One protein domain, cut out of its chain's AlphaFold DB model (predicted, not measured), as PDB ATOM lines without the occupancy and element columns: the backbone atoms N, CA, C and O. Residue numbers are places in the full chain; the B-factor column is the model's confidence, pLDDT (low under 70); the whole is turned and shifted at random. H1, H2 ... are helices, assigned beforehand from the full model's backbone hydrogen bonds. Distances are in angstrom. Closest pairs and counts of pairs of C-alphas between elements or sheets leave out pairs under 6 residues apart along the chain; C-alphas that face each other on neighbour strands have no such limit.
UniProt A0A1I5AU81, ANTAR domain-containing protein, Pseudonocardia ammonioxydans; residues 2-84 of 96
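AT A GLANCE: This is residues 2 to 84 of the 96 residues of the protein "ANTAR domain-containing protein" of Pseudonocardia ammonioxydans (UniProt A0A1I5AU81). This is one very long, straight helix, H1, with a small compact head at its far end, where two short helices, H2 and H3, fold back and pack crosswise on its last stretch. Residues 2 to 33 of H1 stick out from the head as a free arm, and this arm makes most of the length. The printed part has 83 residues with three named helices, H1, H2 and H3 in that order, and no named strand; the class is all helix. The whole is extended, with a radius of gyration of the C-alphas of 22.5 A and spans of 76 by 22 by 21 A.

IN THESE COORDINATES: Find C-alpha 2 at (58.720, 82.074, 86.424); from there H1, residues 2 to 52, runs 75.0 A to C-alpha 52 at (116.223, 115.177, 121.408). After a tight link of three residues, H2 begins at Thr 56; it holds residues 56 to 69 and is 19.8 A from first to last C-alpha. After four more residues look for Leu 74, where H3 begins; it holds residues 74 to 82 and ends 12.3 A away, at C-alpha 82 at (110.140, 112.053, 108.249).

HOW THE PARTS SIT: Start on H1, which touches H2 with residues 45 to 49 alone; the closest C-alphas, those of Ala 49 and Ala 59, are 5.2 A apart. Their lines are about perpendicular, only just, at 72 degrees. Look next at residues 37 to 47, the part of H1 that alone touches H3: the closest C-alphas are those of Ala 44 and Ala 78, at 5.1 A. H1 and H3 run the same way at a steep tilt of 51 degrees. H2 touches H3 with residues 63 to 67 alone, and the closest C-alphas of these two helices are those of Ala 67 and Leu 74, 5.5 A apart. H2 and H3 run opposite ways at a steep tilt of 65 degrees. Along the backbones of H1, H2 and H3 you will find every O i to N i+4 pair within hydrogen-bond range.

THE WHOLE: The two C-alphas farthest apart are those of Arg 2 and Gly 53, at 75.8 A. Set aside residues 2 to 33, which stand free, and the remaining 51 residues span 25 by 23 by 19 A, with a radius of gyration of 9.9 A. The printed part has no cut, and the links H1 to H2 and H2 to H3 are tight. In the B-factor column the mean pLDDT of the printed part is 85.9; the model's confidence is under 70 at 12 residues, namely 2, 4 to 5, 7, 14 to 15, 17 to 21 and 32.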
ATOM      1  N   ARG A   2      57.425  82.574  85.879       68.00
ATOM      2  CA  ARG A   2      58.720  82.074  86.424       68.00
ATOM      3  C   ARG A   2      59.979  82.813  85.938       68.00
ATOM      4  O   ARG A   2      60.904  82.982  86.717       68.00
ATOM      5  N   ILE A   3      60.008  83.258  84.680       71.88
ATOM      6  CA  ILE A   3      61.179  83.942  84.098       71.88
ATOM      7  C   ILE A   3      61.370  85.340  84.710       71.88
ATOM      8  O   ILE A   3      62.487  85.711  85.048       71.88
ATOM      9  N   ALA A   4      60.280  86.085  84.918       68.56
ATOM     10  CA  ALA A   4      60.327  87.394  85.571       68.56
ATOM     11  C   ALA A   4      60.769  87.284  87.041       68.56
ATOM     12  O   ALA A   4      61.592  88.074  87.484       68.56
ATOM     13  N   GLN A   5      60.289  86.268  87.768       69.12
ATOM     14  CA  GLN A   5      60.709  86.008  89.148       69.12
ATOM     15  C   GLN A   5      62.207  85.674  89.233       69.12
ATOM     16  O   GLN A   5      62.922  86.287  90.013       69.12
ATOM     17  N   ALA A   6      62.701  84.779  88.371       72.31
ATOM     18  CA  ALA A   6      64.112  84.396  88.356       72.31
ATOM     19  C   ALA A   6      65.049  85.574  88.027       72.31
ATOM     20  O   ALA A   6      66.123  85.685  88.609       72.31
ATOM     21  N   LEU A   7      64.645  86.479  87.128       69.50
ATOM     22  CA  LEU A   7      65.401  87.701  86.832       69.50
ATOM     23  C   LEU A   7      65.411  88.673  88.019       69.50
ATOM     24  O   LEU A   7      66.452  89.257  88.313       69.50
ATOM     25  N   THR A   8      64.285  88.814  88.722       82.06
ATOM     26  CA  THR A   8      64.200  89.607  89.957       82.06
ATOM     27  C   THR A   8      65.086  89.025  91.058       82.06
ATOM     28  O   THR A   8      65.804  89.778  91.714       82.06
ATOM     29  N   ASP A   9      65.103  87.703  91.230       71.19
ATOM     30  CA  ASP A   9      65.940  87.032  92.227       71.19
ATOM     31  C   ASP A   9      67.434  87.211  91.899       71.19
ATOM     32  O   ASP A   9      68.216  87.590  92.769       71.19
ATOM     33  N   VAL A  10      67.832  87.048  90.629       76.19
ATOM     34  CA  VAL A  10      69.216  87.289  90.169       76.19
ATOM     35  C   VAL A  10      69.620  88.756  90.329       76.19
ATOM     36  O   VAL A  10      70.725  89.029  90.796       76.19
ATOM     37  N   ALA A  11      68.746  89.708  89.995       72.50
ATOM     38  CA  ALA A  11      69.013  91.130  90.196       72.50
ATOM     39  C   ALA A  11      69.144  91.479  91.688       72.50
ATOM     40  O   ALA A  11      70.020  92.255  92.064       72.50
ATOM     41  N   THR A  12      68.323  90.872  92.549       74.38
ATOM     42  CA  THR A  12      68.361  91.077  94.005       74.38
ATOM     43  C   THR A  12      69.645  90.514  94.611       74.38
ATOM     44  O   THR A  12      70.330  91.218  95.352       74.38
ATOM     45  N   ILE A  13      70.018  89.283  94.244       77.38
ATOM     46  CA  ILE A  13      71.285  88.659  94.650       77.38
ATOM     47  C   ILE A  13      72.469  89.488  94.133       77.38
ATOM     48  O   ILE A  13      73.385  89.789  94.896       77.38
ATOM     49  N   GLY A  14      72.432  89.924  92.870       64.88
ATOM     50  CA  GLY A  14      73.477  90.752  92.264       64.88
ATOM     51  C   GLY A  14      73.654  92.112  92.949       64.88
ATOM     52  O   GLY A  14      74.783  92.537  93.186       64.88
ATOM     53  N   LEU A  15      72.556  92.778  93.326       69.50
ATOM     54  CA  LEU A  15      72.583  94.067  94.029       69.50
ATOM     55  C   LEU A  15      73.072  93.949  95.478       69.50
ATOM     56  O   LEU A  15      73.800  94.830  95.936       69.50
ATOM     57  N   LEU A  16      72.694  92.884  96.196       71.44
ATOM     58  CA  LEU A  16      73.208  92.606  97.543       71.44
ATOM     59  C   LEU A  16      74.714  92.330  97.502       71.44
ATOM     60  O   LEU A  16      75.478  92.974  98.214       71.44
ATOM     61  N   HIS A  17      75.151  91.470  96.581       67.62
ATOM     62  CA  HIS A  17      76.562  91.120  96.433       67.62
ATOM     63  C   HIS A  17      77.430  92.335  96.071       67.62
ATOM     64  O   HIS A  17      78.522  92.508  96.605       67.62
ATOM     65  N   HIS A  18      76.940  93.217  95.194       65.00
ATOM     66  CA  HIS A  18      77.662  94.436  94.824       65.00
ATOM     67  C   HIS A  18      77.854  95.401  96.008       65.00
ATOM     68  O   HIS A  18      78.899  96.044  96.108       65.00
ATOM     69  N   ARG A  19      76.875  95.488  96.922       64.62
ATOM     70  CA  ARG A  19      76.985  96.302  98.145       64.62
ATOM     71  C   ARG A  19      78.021  95.731  99.106       64.62
ATOM     72  O   ARG A  19      78.898  96.480  99.525       64.62
ATOM     73  N   ASP A  20      77.987  94.421  99.341       69.88
ATOM     74  CA  ASP A  20      78.940  93.743 100.226       69.88
ATOM     75  C   ASP A  20      80.389  93.935  99.751       69.88
ATOM     76  O   ASP A  20      81.264  94.273 100.549       69.88
ATOM     77  N   HIS A  21      80.642  93.826  98.440       68.56
ATOM     78  CA  HIS A  21      81.968  94.094  97.860       68.56
ATOM     79  C   HIS A  21      82.412  95.546  98.045       68.56
ATOM     80  O   HIS A  21      83.565  95.806  98.391       68.56
ATOM     81  N   ALA A  22      81.513  96.510  97.833       75.50
ATOM     82  CA  ALA A  22      81.827  97.925  98.011       75.50
ATOM     83  C   ALA A  22      82.075  98.289  99.489       75.50
ATOM     84  O   ALA A  22      82.926  99.131  99.784       75.50
ATOM     85  N   ASP A  23      81.349  97.663 100.418       77.44
ATOM     86  CA  ASP A  23      81.556  97.805 101.861       77.44
ATOM     87  C   ASP A  23      82.895  97.191 102.300       77.44
ATOM     88  O   ASP A  23      83.672  97.845 103.001       77.44
ATOM     89  N   GLN A  24      83.212  95.980 101.832       71.12
ATOM     90  CA  GLN A  24      84.493  95.317 102.095       71.12
ATOM     91  C   GLN A  24      85.679  96.122 101.550       71.12
ATOM     92  O   GLN A  24      86.660  96.324 102.265       71.12
ATOM     93  N   ALA A  25      85.578  96.637 100.321       75.88
ATOM     94  CA  ALA A  25      86.612  97.480  99.725       75.88
ATOM     95  C   ALA A  25      86.859  98.756 100.549       75.88
ATOM     96  O   ALA A  25      88.010  99.114 100.798       75.88
ATOM     97  N   ARG A  26      85.794  99.405 101.043       78.44
ATOM     98  CA  ARG A  26      85.908 100.575 101.933       78.44
ATOM     99  C   ARG A  26      86.571 100.242 103.269       78.44
ATOM    100  O   ARG A  26      87.411 101.007 103.731       78.44
ATOM    101  N   LEU A  27      86.215  99.120 103.891       71.94
ATOM    102  CA  LEU A  27      86.829  98.663 105.144       71.94
ATOM    103  C   LEU A  27      88.326  98.380 104.978       71.94
ATOM    104  O   LEU A  27      89.128  98.795 105.813       71.94
ATOM    105  N   ILE A  28      88.706  97.716 103.886       72.75
ATOM    106  CA  ILE A  28      90.110  97.452 103.558       72.75
ATOM    107  C   ILE A  28      90.879  98.768 103.393       72.75
ATOM    108  O   ILE A  28      91.944  98.917 103.989       72.75
ATOM    109  N   ASP A  29      90.326  99.739 102.664       74.50
ATOM    110  CA  ASP A  29      90.952 101.052 102.458       74.50
ATOM    111  C   ASP A  29      91.120 101.838 103.772       74.50
ATOM    112  O   ASP A  29      92.185 102.395 104.060       74.50
ATOM    113  N   GLN A  30      90.108 101.814 104.644       72.75
ATOM    114  CA  GLN A  30      90.182 102.425 105.975       72.75
ATOM    115  C   GLN A  30      91.263 101.775 106.848       72.75
ATOM    116  O   GLN A  30      92.031 102.479 107.509       72.75
ATOM    117  N   LEU A  31      91.361 100.444 106.834       70.56
ATOM    118  CA  LEU A  31      92.385  99.706 107.575       70.56
ATOM    119  C   LEU A  31      93.789  99.992 107.030       70.56
ATOM    120  O   LEU A  31      94.703 100.280 107.805       70.56
ATOM    121  N   GLN A  32      93.963  99.978 105.708       62.81
ATOM    122  CA  GLN A  32      95.229 100.323 105.055       62.81
ATOM    123  C   GLN A  32      95.650 101.762 105.377       62.81
ATOM    124  O   GLN A  32      96.814 102.013 105.710       62.81
ATOM    125  N   THR A  33      94.702 102.700 105.370       73.12
ATOM    126  CA  THR A  33      94.926 104.094 105.770       73.12
ATOM    127  C   THR A  33      95.357 104.201 107.235       73.12
ATOM    128  O   THR A  33      96.286 104.952 107.558       73.12
ATOM    129  N   ALA A  34      94.734 103.432 108.131       73.06
ATOM    130  CA  ALA A  34      95.078 103.412 109.549       73.06
ATOM    131  C   ALA A  34      96.490 102.853 109.798       73.06
ATOM    132  O   ALA A  34      97.280 103.476 110.513       73.06
ATOM    133  N   VAL A  35      96.848 101.731 109.162       72.25
ATOM    134  CA  VAL A  35      98.188 101.123 109.275       72.25
ATOM    135  C   VAL A  35      99.259 102.061 108.723       72.25
ATOM    136  O   VAL A  35     100.254 102.329 109.395       72.25
ATOM    137  N   THR A  36      99.023 102.640 107.543       74.56
ATOM    138  CA  THR A  36      99.952 103.592 106.914       74.56
ATOM    139  C   THR A  36     100.172 104.823 107.794       74.56
ATOM    140  O   THR A  36     101.296 105.314 107.921       74.56
ATOM    141  N   SER A  37      99.112 105.304 108.451       82.62
ATOM    142  CA  SER A  37      99.202 106.430 109.382       82.62
ATOM    143  C   SER A  37     100.014 106.085 110.628       82.62
ATOM    144  O   SER A  37     100.806 106.907 111.085       82.62
ATOM    145  N   ARG A  38      99.860 104.872 111.169       91.31
ATOM    146  CA  ARG A  38     100.592 104.441 112.362       91.31
ATOM    147  C   ARG A  38     102.096 104.354 112.111       91.31
ATOM    148  O   ARG A  38     102.860 104.912 112.892       91.31
ATOM    149  N   VAL A  39     102.505 103.733 111.004       94.44
ATOM    150  CA  VAL A  39     103.929 103.561 110.665       94.44
ATOM    151  C   VAL A  39     104.649 104.908 110.578       94.44
ATOM    152  O   VAL A  39     105.693 105.085 111.201       94.44
ATOM    153  N   VAL A  40     104.084 105.891 109.868       96.12
ATOM    154  CA  VAL A  40     104.747 107.200 109.711       96.12
ATOM    155  C   VAL A  40     104.811 107.985 111.028       96.12
ATOM    156  O   VAL A  40     105.782 108.698 111.276       96.12
ATOM    157  N   ILE A  41     103.809 107.835 111.901       97.31
ATOM    158  CA  ILE A  41     103.797 108.455 113.234       97.31
ATOM    159  C   ILE A  41     104.862 107.828 114.137       97.31
ATOM    160  O   ILE A  41     105.583 108.561 114.815       97.31
ATOM    161  N   GLU A  42     104.993 106.500 114.139       97.44
ATOM    162  CA  GLU A  42     106.022 105.797 114.913       97.44
ATOM    163  C   GLU A  42     107.432 106.164 114.424       97.44
ATOM    164  O   GLU A  42     108.300 106.463 115.243       97.44
ATOM    165  N   GLN A  43     107.643 106.266 113.107       97.69
ATOM    166  CA  GLN A  43     108.911 106.724 112.527       97.69
ATOM    167  C   GLN A  43     109.265 108.153 112.954       97.69
ATOM    168  O   GLN A  43     110.358 108.388 113.468       97.69
ATOM    169  N   ALA A  44     108.335 109.101 112.797       98.06
ATOM    170  CA  ALA A  44     108.544 110.482 113.229       98.06
ATOM    171  C   ALA A  44     108.840 110.563 114.733       98.06
ATOM    172  O   ALA A  44     109.724 111.305 115.159       98.06
ATOM    173  N   THR A  45     108.126 109.772 115.535       98.19
ATOM    174  CA  THR A  45     108.333 109.698 116.984       98.19
ATOM    175  C   THR A  45     109.734 109.187 117.317       98.19
ATOM    176  O   THR A  45     110.414 109.806 118.130       98.19
ATOM    177  N   GLY A  46     110.198 108.120 116.659       97.88
ATOM    178  CA  GLY A  46     111.555 107.594 116.828       97.88
ATOM    179  C   GLY A  46     112.636 108.607 116.443       97.88
ATOM    180  O   GLY A  46     113.583 108.804 117.198       97.88
ATOM    181  N   MET A  47     112.459 109.317 115.324       98.06
ATOM    182  CA  MET A  47     113.388 110.372 114.894       98.06
ATOM    183  C   MET A  47     113.473 111.525 115.899       98.06
ATOM    184  O   MET A  47     114.552 112.060 116.129       98.06
ATOM    185  N   LEU A  48     112.349 111.936 116.492       97.38
ATOM    186  CA  LEU A  48     112.334 112.996 117.505       97.38
ATOM    187  C   LEU A  48     112.899 112.517 118.848       97.38
ATOM    188  O   LEU A  48     113.571 113.289 119.528       97.38
ATOM    189  N   ALA A  49     112.640 111.260 119.215       97.38
ATOM    190  CA  ALA A  49     113.185 110.638 120.416       97.38
ATOM    191  C   ALA A  49     114.716 110.589 120.366       97.38
ATOM    192  O   ALA A  49     115.369 111.063 121.292       97.38
ATOM    193  N   GLU A  50     115.275 110.105 119.257       96.88
ATOM    194  CA  GLU A  50     116.721 110.057 119.030       96.88
ATOM    195  C   GLU A  50     117.324 111.468 119.005       96.88
ATOM    196  O   GLU A  50     118.202 111.777 119.810       96.88
ATOM    197  N   ARG A  51     116.761 112.367 118.189       95.56
ATOM    198  CA  ARG A  51     117.276 113.733 118.014       95.56
ATOM    199  C   ARG A  51     117.338 114.537 119.313       95.56
ATOM    200  O   ARG A  51     118.231 115.365 119.482       95.56
ATOM    201  N   PHE A  52     116.351 114.372 120.191       95.44
ATOM    202  CA  PHE A  52     116.223 115.177 121.408       95.44
ATOM    203  C   PHE A  52     116.585 114.423 122.690       95.44
ATOM    204  O   PHE A  52     116.493 115.013 123.767       95.44
ATOM    205  N   GLY A  53     117.006 113.158 122.595       95.50
ATOM    206  CA  GLY A  53     117.297 112.320 123.760       95.50
ATOM    207  C   GLY A  53     116.071 112.089 124.648       95.50
ATOM    208  O   GLY A  53     116.183 112.089 125.872       95.50
ATOM    209  N   LEU A  54     114.890 111.957 124.041       95.50
ATOM    210  CA  LEU A  54     113.614 111.772 124.735       95.50
ATOM    211  C   LEU A  54     113.195 110.304 124.729       95.50
ATOM    212  O   LEU A  54     113.570 109.532 123.847       95.50
ATOM    213  N   THR A  55     112.313 109.931 125.654       96.62
ATOM    214  CA  THR A  55     111.577 108.672 125.511       96.62
ATOM    215  C   THR A  55     110.603 108.754 124.334       96.62
ATOM    216  O   THR A  55     110.109 109.830 123.983       96.62
ATOM    217  N   THR A  56     110.252 107.606 123.753       95.50
ATOM    218  CA  THR A  56     109.231 107.511 122.694       95.50
ATOM    219  C   THR A  56     107.917 108.175 123.114       95.50
ATOM    220  O   THR A  56     107.276 108.858 122.318       95.50
ATOM    221  N   GLU A  57     107.526 108.041 124.383       96.00
ATOM    222  CA  GLU A  57     106.302 108.650 124.900       96.00
ATOM    223  C   GLU A  57     106.398 110.181 124.979       96.00
ATOM    224  O   GLU A  57     105.470 110.884 124.571       96.00
ATOM    225  N   GLN A  58     107.530 110.721 125.438       96.38
ATOM    226  CA  GLN A  58     107.784 112.165 125.436       96.38
ATOM    227  C   GLN A  58     107.793 112.729 124.009       96.38
ATOM    228  O   GLN A  58     107.147 113.746 123.752       96.38
ATOM    229  N   ALA A  59     108.457 112.050 123.072       97.06
ATOM    230  CA  ALA A  59     108.492 112.440 121.667       97.06
ATOM    231  C   ALA A  59     107.096 112.400 121.017       97.06
ATOM    232  O   ALA A  59     106.725 113.320 120.285       97.06
ATOM    233  N   PHE A  60     106.278 111.391 121.331       97.06
ATOM    234  CA  PHE A  60     104.908 111.309 120.829       97.06
ATOM    235  C   PHE A  60     104.038 112.444 121.384       97.06
ATOM    236  O   PHE A  60     103.277 113.070 120.641       97.06
ATOM    237  N   ARG A  61     104.177 112.763 122.680       97.06
ATOM    238  CA  ARG A  61     103.503 113.918 123.293       97.06
ATOM    239  C   ARG A  61     103.922 115.229 122.633       97.06
ATOM    240  O   ARG A  61     103.043 116.032 122.328       97.06
ATOM    241  N   LEU A  62     105.213 115.417 122.356       96.75
ATOM    242  CA  LEU A  62     105.737 116.585 121.645       96.75
ATOM    243  C   LEU A  62     105.117 116.715 120.247       96.75
ATOM    244  O   LEU A  62     104.558 117.759 119.913       96.75
ATOM    245  N   LEU A  63     105.158 115.641 119.455       97.38
ATOM    246  CA  LEU A  63     104.596 115.610 118.105       97.38
ATOM    247  C   LEU A  63     103.089 115.923 118.117       97.38
ATOM    248  O   LEU A  63     102.604 116.730 117.323       97.38
ATOM    249  N   ARG A  64     102.344 115.338 119.065       97.12
ATOM    250  CA  ARG A  64     100.904 115.574 119.235       97.12
ATOM    251  C   ARG A  64     100.593 117.003 119.678       97.12
ATOM    252  O   ARG A  64      99.642 117.592 119.164       97.12
ATOM    253  N   ALA A  65     101.359 117.555 120.616       96.62
ATOM    254  CA  ALA A  65     101.191 118.930 121.076       96.62
ATOM    255  C   ALA A  65     101.451 119.918 119.935       96.62
ATOM    256  O   ALA A  65     100.625 120.790 119.678       96.62
ATOM    257  N   HIS A  66     102.533 119.716 119.181       96.69
ATOM    258  CA  HIS A  66     102.863 120.553 118.036       96.69
ATOM    259  C   HIS A  66     101.774 120.497 116.954       96.69
ATOM    260  O   HIS A  66     101.328 121.543 116.488       96.69
ATOM    261  N   ALA A  67     101.272 119.304 116.611       97.00
ATOM    262  CA  ALA A  67     100.166 119.152 115.661       97.00
ATOM    263  C   ALA A  67      98.911 119.919 116.104       97.00
ATOM    264  O   ALA A  67      98.310 120.633 115.305       97.00
ATOM    265  N   ARG A  68      98.539 119.811 117.386       97.56
ATOM    266  CA  ARG A  68      97.371 120.506 117.949       97.56
ATOM    267  C   ARG A  68      97.541 122.021 117.940       97.56
ATOM    268  O   ARG A  68      96.638 122.714 117.486       97.56
ATOM    269  N   ASN A  69      98.690 122.521 118.389       96.50
ATOM    270  CA  ASN A  69      98.956 123.958 118.487       96.50
ATOM    271  C   ASN A  69      98.990 124.645 117.113       96.50
ATOM    272  O   ASN A  69      98.684 125.826 117.018       96.50
ATOM    273  N   HIS A  70      99.303 123.896 116.054       95.81
ATOM    274  CA  HIS A  70      99.320 124.390 114.674       95.81
ATOM    275  C   HIS A  70      98.090 123.958 113.863       95.81
ATOM    276  O   HIS A  70      98.061 124.153 112.650       95.81
ATOM    277  N   ASN A  71      97.084 123.354 114.507       96.44
ATOM    278  CA  ASN A  71      95.860 122.854 113.877       96.44
ATOM    279  C   ASN A  71      96.109 121.947 112.648       96.44
ATOM    280  O   ASN A  71      95.439 122.047 111.621       96.44
ATOM    281  N   ARG A  72      97.105 121.057 112.742       95.88
ATOM    282  CA  ARG A  72      97.508 120.118 111.684       95.88
ATOM    283  C   ARG A  72      97.132 118.686 112.042       95.88
ATOM    284  O   ARG A  72      97.177 118.280 113.203       95.88
ATOM    285  N   ARG A  73      96.829 117.872 111.025       96.06
ATOM    286  CA  ARG A  73      96.663 116.423 111.208       96.06
ATOM    287  C   ARG A  73      97.999 115.814 111.634       96.06
ATOM    288  O   ARG A  73      99.036 116.088 111.030       96.06
ATOM    289  N   LEU A  74      97.960 114.946 112.644       96.44
ATOM    290  CA  LEU A  74      99.154 114.310 113.207       96.44
ATOM    291  C   LEU A  74      99.957 113.534 112.152       96.44
ATOM    292  O   LEU A  74     101.175 113.659 112.099       96.44
ATOM    293  N   THR A  75      99.273 112.788 111.280       95.81
ATOM    294  CA  THR A  75      99.898 112.023 110.191       95.81
ATOM    295  C   THR A  75     100.636 112.917 109.191       95.81
ATOM    296  O   THR A  75     101.710 112.553 108.715       95.81
ATOM    297  N   ASP A  76     100.099 114.103 108.893       96.38
ATOM    298  CA  ASP A  76     100.711 115.036 107.940       96.38
ATOM    299  C   ASP A  76     101.949 115.702 108.542       96.38
ATOM    300  O   ASP A  76     102.971 115.842 107.869       96.38
ATOM    301  N   LEU A  77     101.887 116.063 109.828       97.56
ATOM    302  CA  LEU A  77     103.056 116.534 110.567       97.56
ATOM    303  C   LEU A  77     104.134 115.447 110.639       97.56
ATOM    304  O   LEU A  77     105.290 115.719 110.329       97.56
ATOM    305  N   ALA A  78     103.762 114.211 110.985       97.62
ATOM    306  CA  ALA A  78     104.687 113.084 111.039       97.62
ATOM    307  C   ALA A  78     105.392 112.864 109.693       97.62
ATOM    308  O   ALA A  78     106.612 112.729 109.639       97.62
ATOM    309  N   ARG A  79     104.648 112.925 108.582       97.12
ATOM    310  CA  ARG A  79     105.224 112.849 107.234       97.12
ATOM    311  C   ARG A  79     106.183 114.003 106.951       97.12
ATOM    312  O   ARG A  79     107.233 113.782 106.351       97.12
ATOM    313  N   ALA A  80     105.851 115.223 107.371       97.25
ATOM    314  CA  ALA A  80     106.729 116.379 107.205       97.25
ATOM    315  C   ALA A  80     108.035 116.230 108.007       97.25
ATOM    316  O   ALA A  80     109.099 116.539 107.481       97.25
ATOM    317  N   VAL A  81     107.973 115.666 109.219       97.50
ATOM    318  CA  VAL A  81     109.159 115.336 110.030       97.50
ATOM    319  C   VAL A  81     110.018 114.269 109.348       97.50
ATOM    320  O   VAL A  81     111.214 114.479 109.165       97.50
ATOM    321  N   VAL A  82     109.416 113.156 108.913       97.50
ATOM    322  CA  VAL A  82     110.140 112.053 108.249       97.50
ATOM    323  C   VAL A  82     110.794 112.507 106.943       97.50
ATOM    324  O   VAL A  82     111.906 112.099 106.628       97.50
ATOM    325  N   THR A  83     110.135 113.392 106.191       96.88
ATOM    326  CA  THR A  83     110.678 113.958 104.942       96.88
ATOM    327  C   THR A  83     111.620 115.146 105.161       96.88
ATOM    328  O   THR A  83     112.101 115.714 104.184       96.88
ATOM    329  N   GLY A  84     111.874 115.545 106.413       93.50
ATOM    330  CA  GLY A  84     112.748 116.669 106.759       93.50
ATOM    331  C   GLY A  84     112.192 118.054 106.406       93.50
ATOM    332  O   GLY A  84     112.922 119.037 106.476       93.50
TER     333      GLY A  84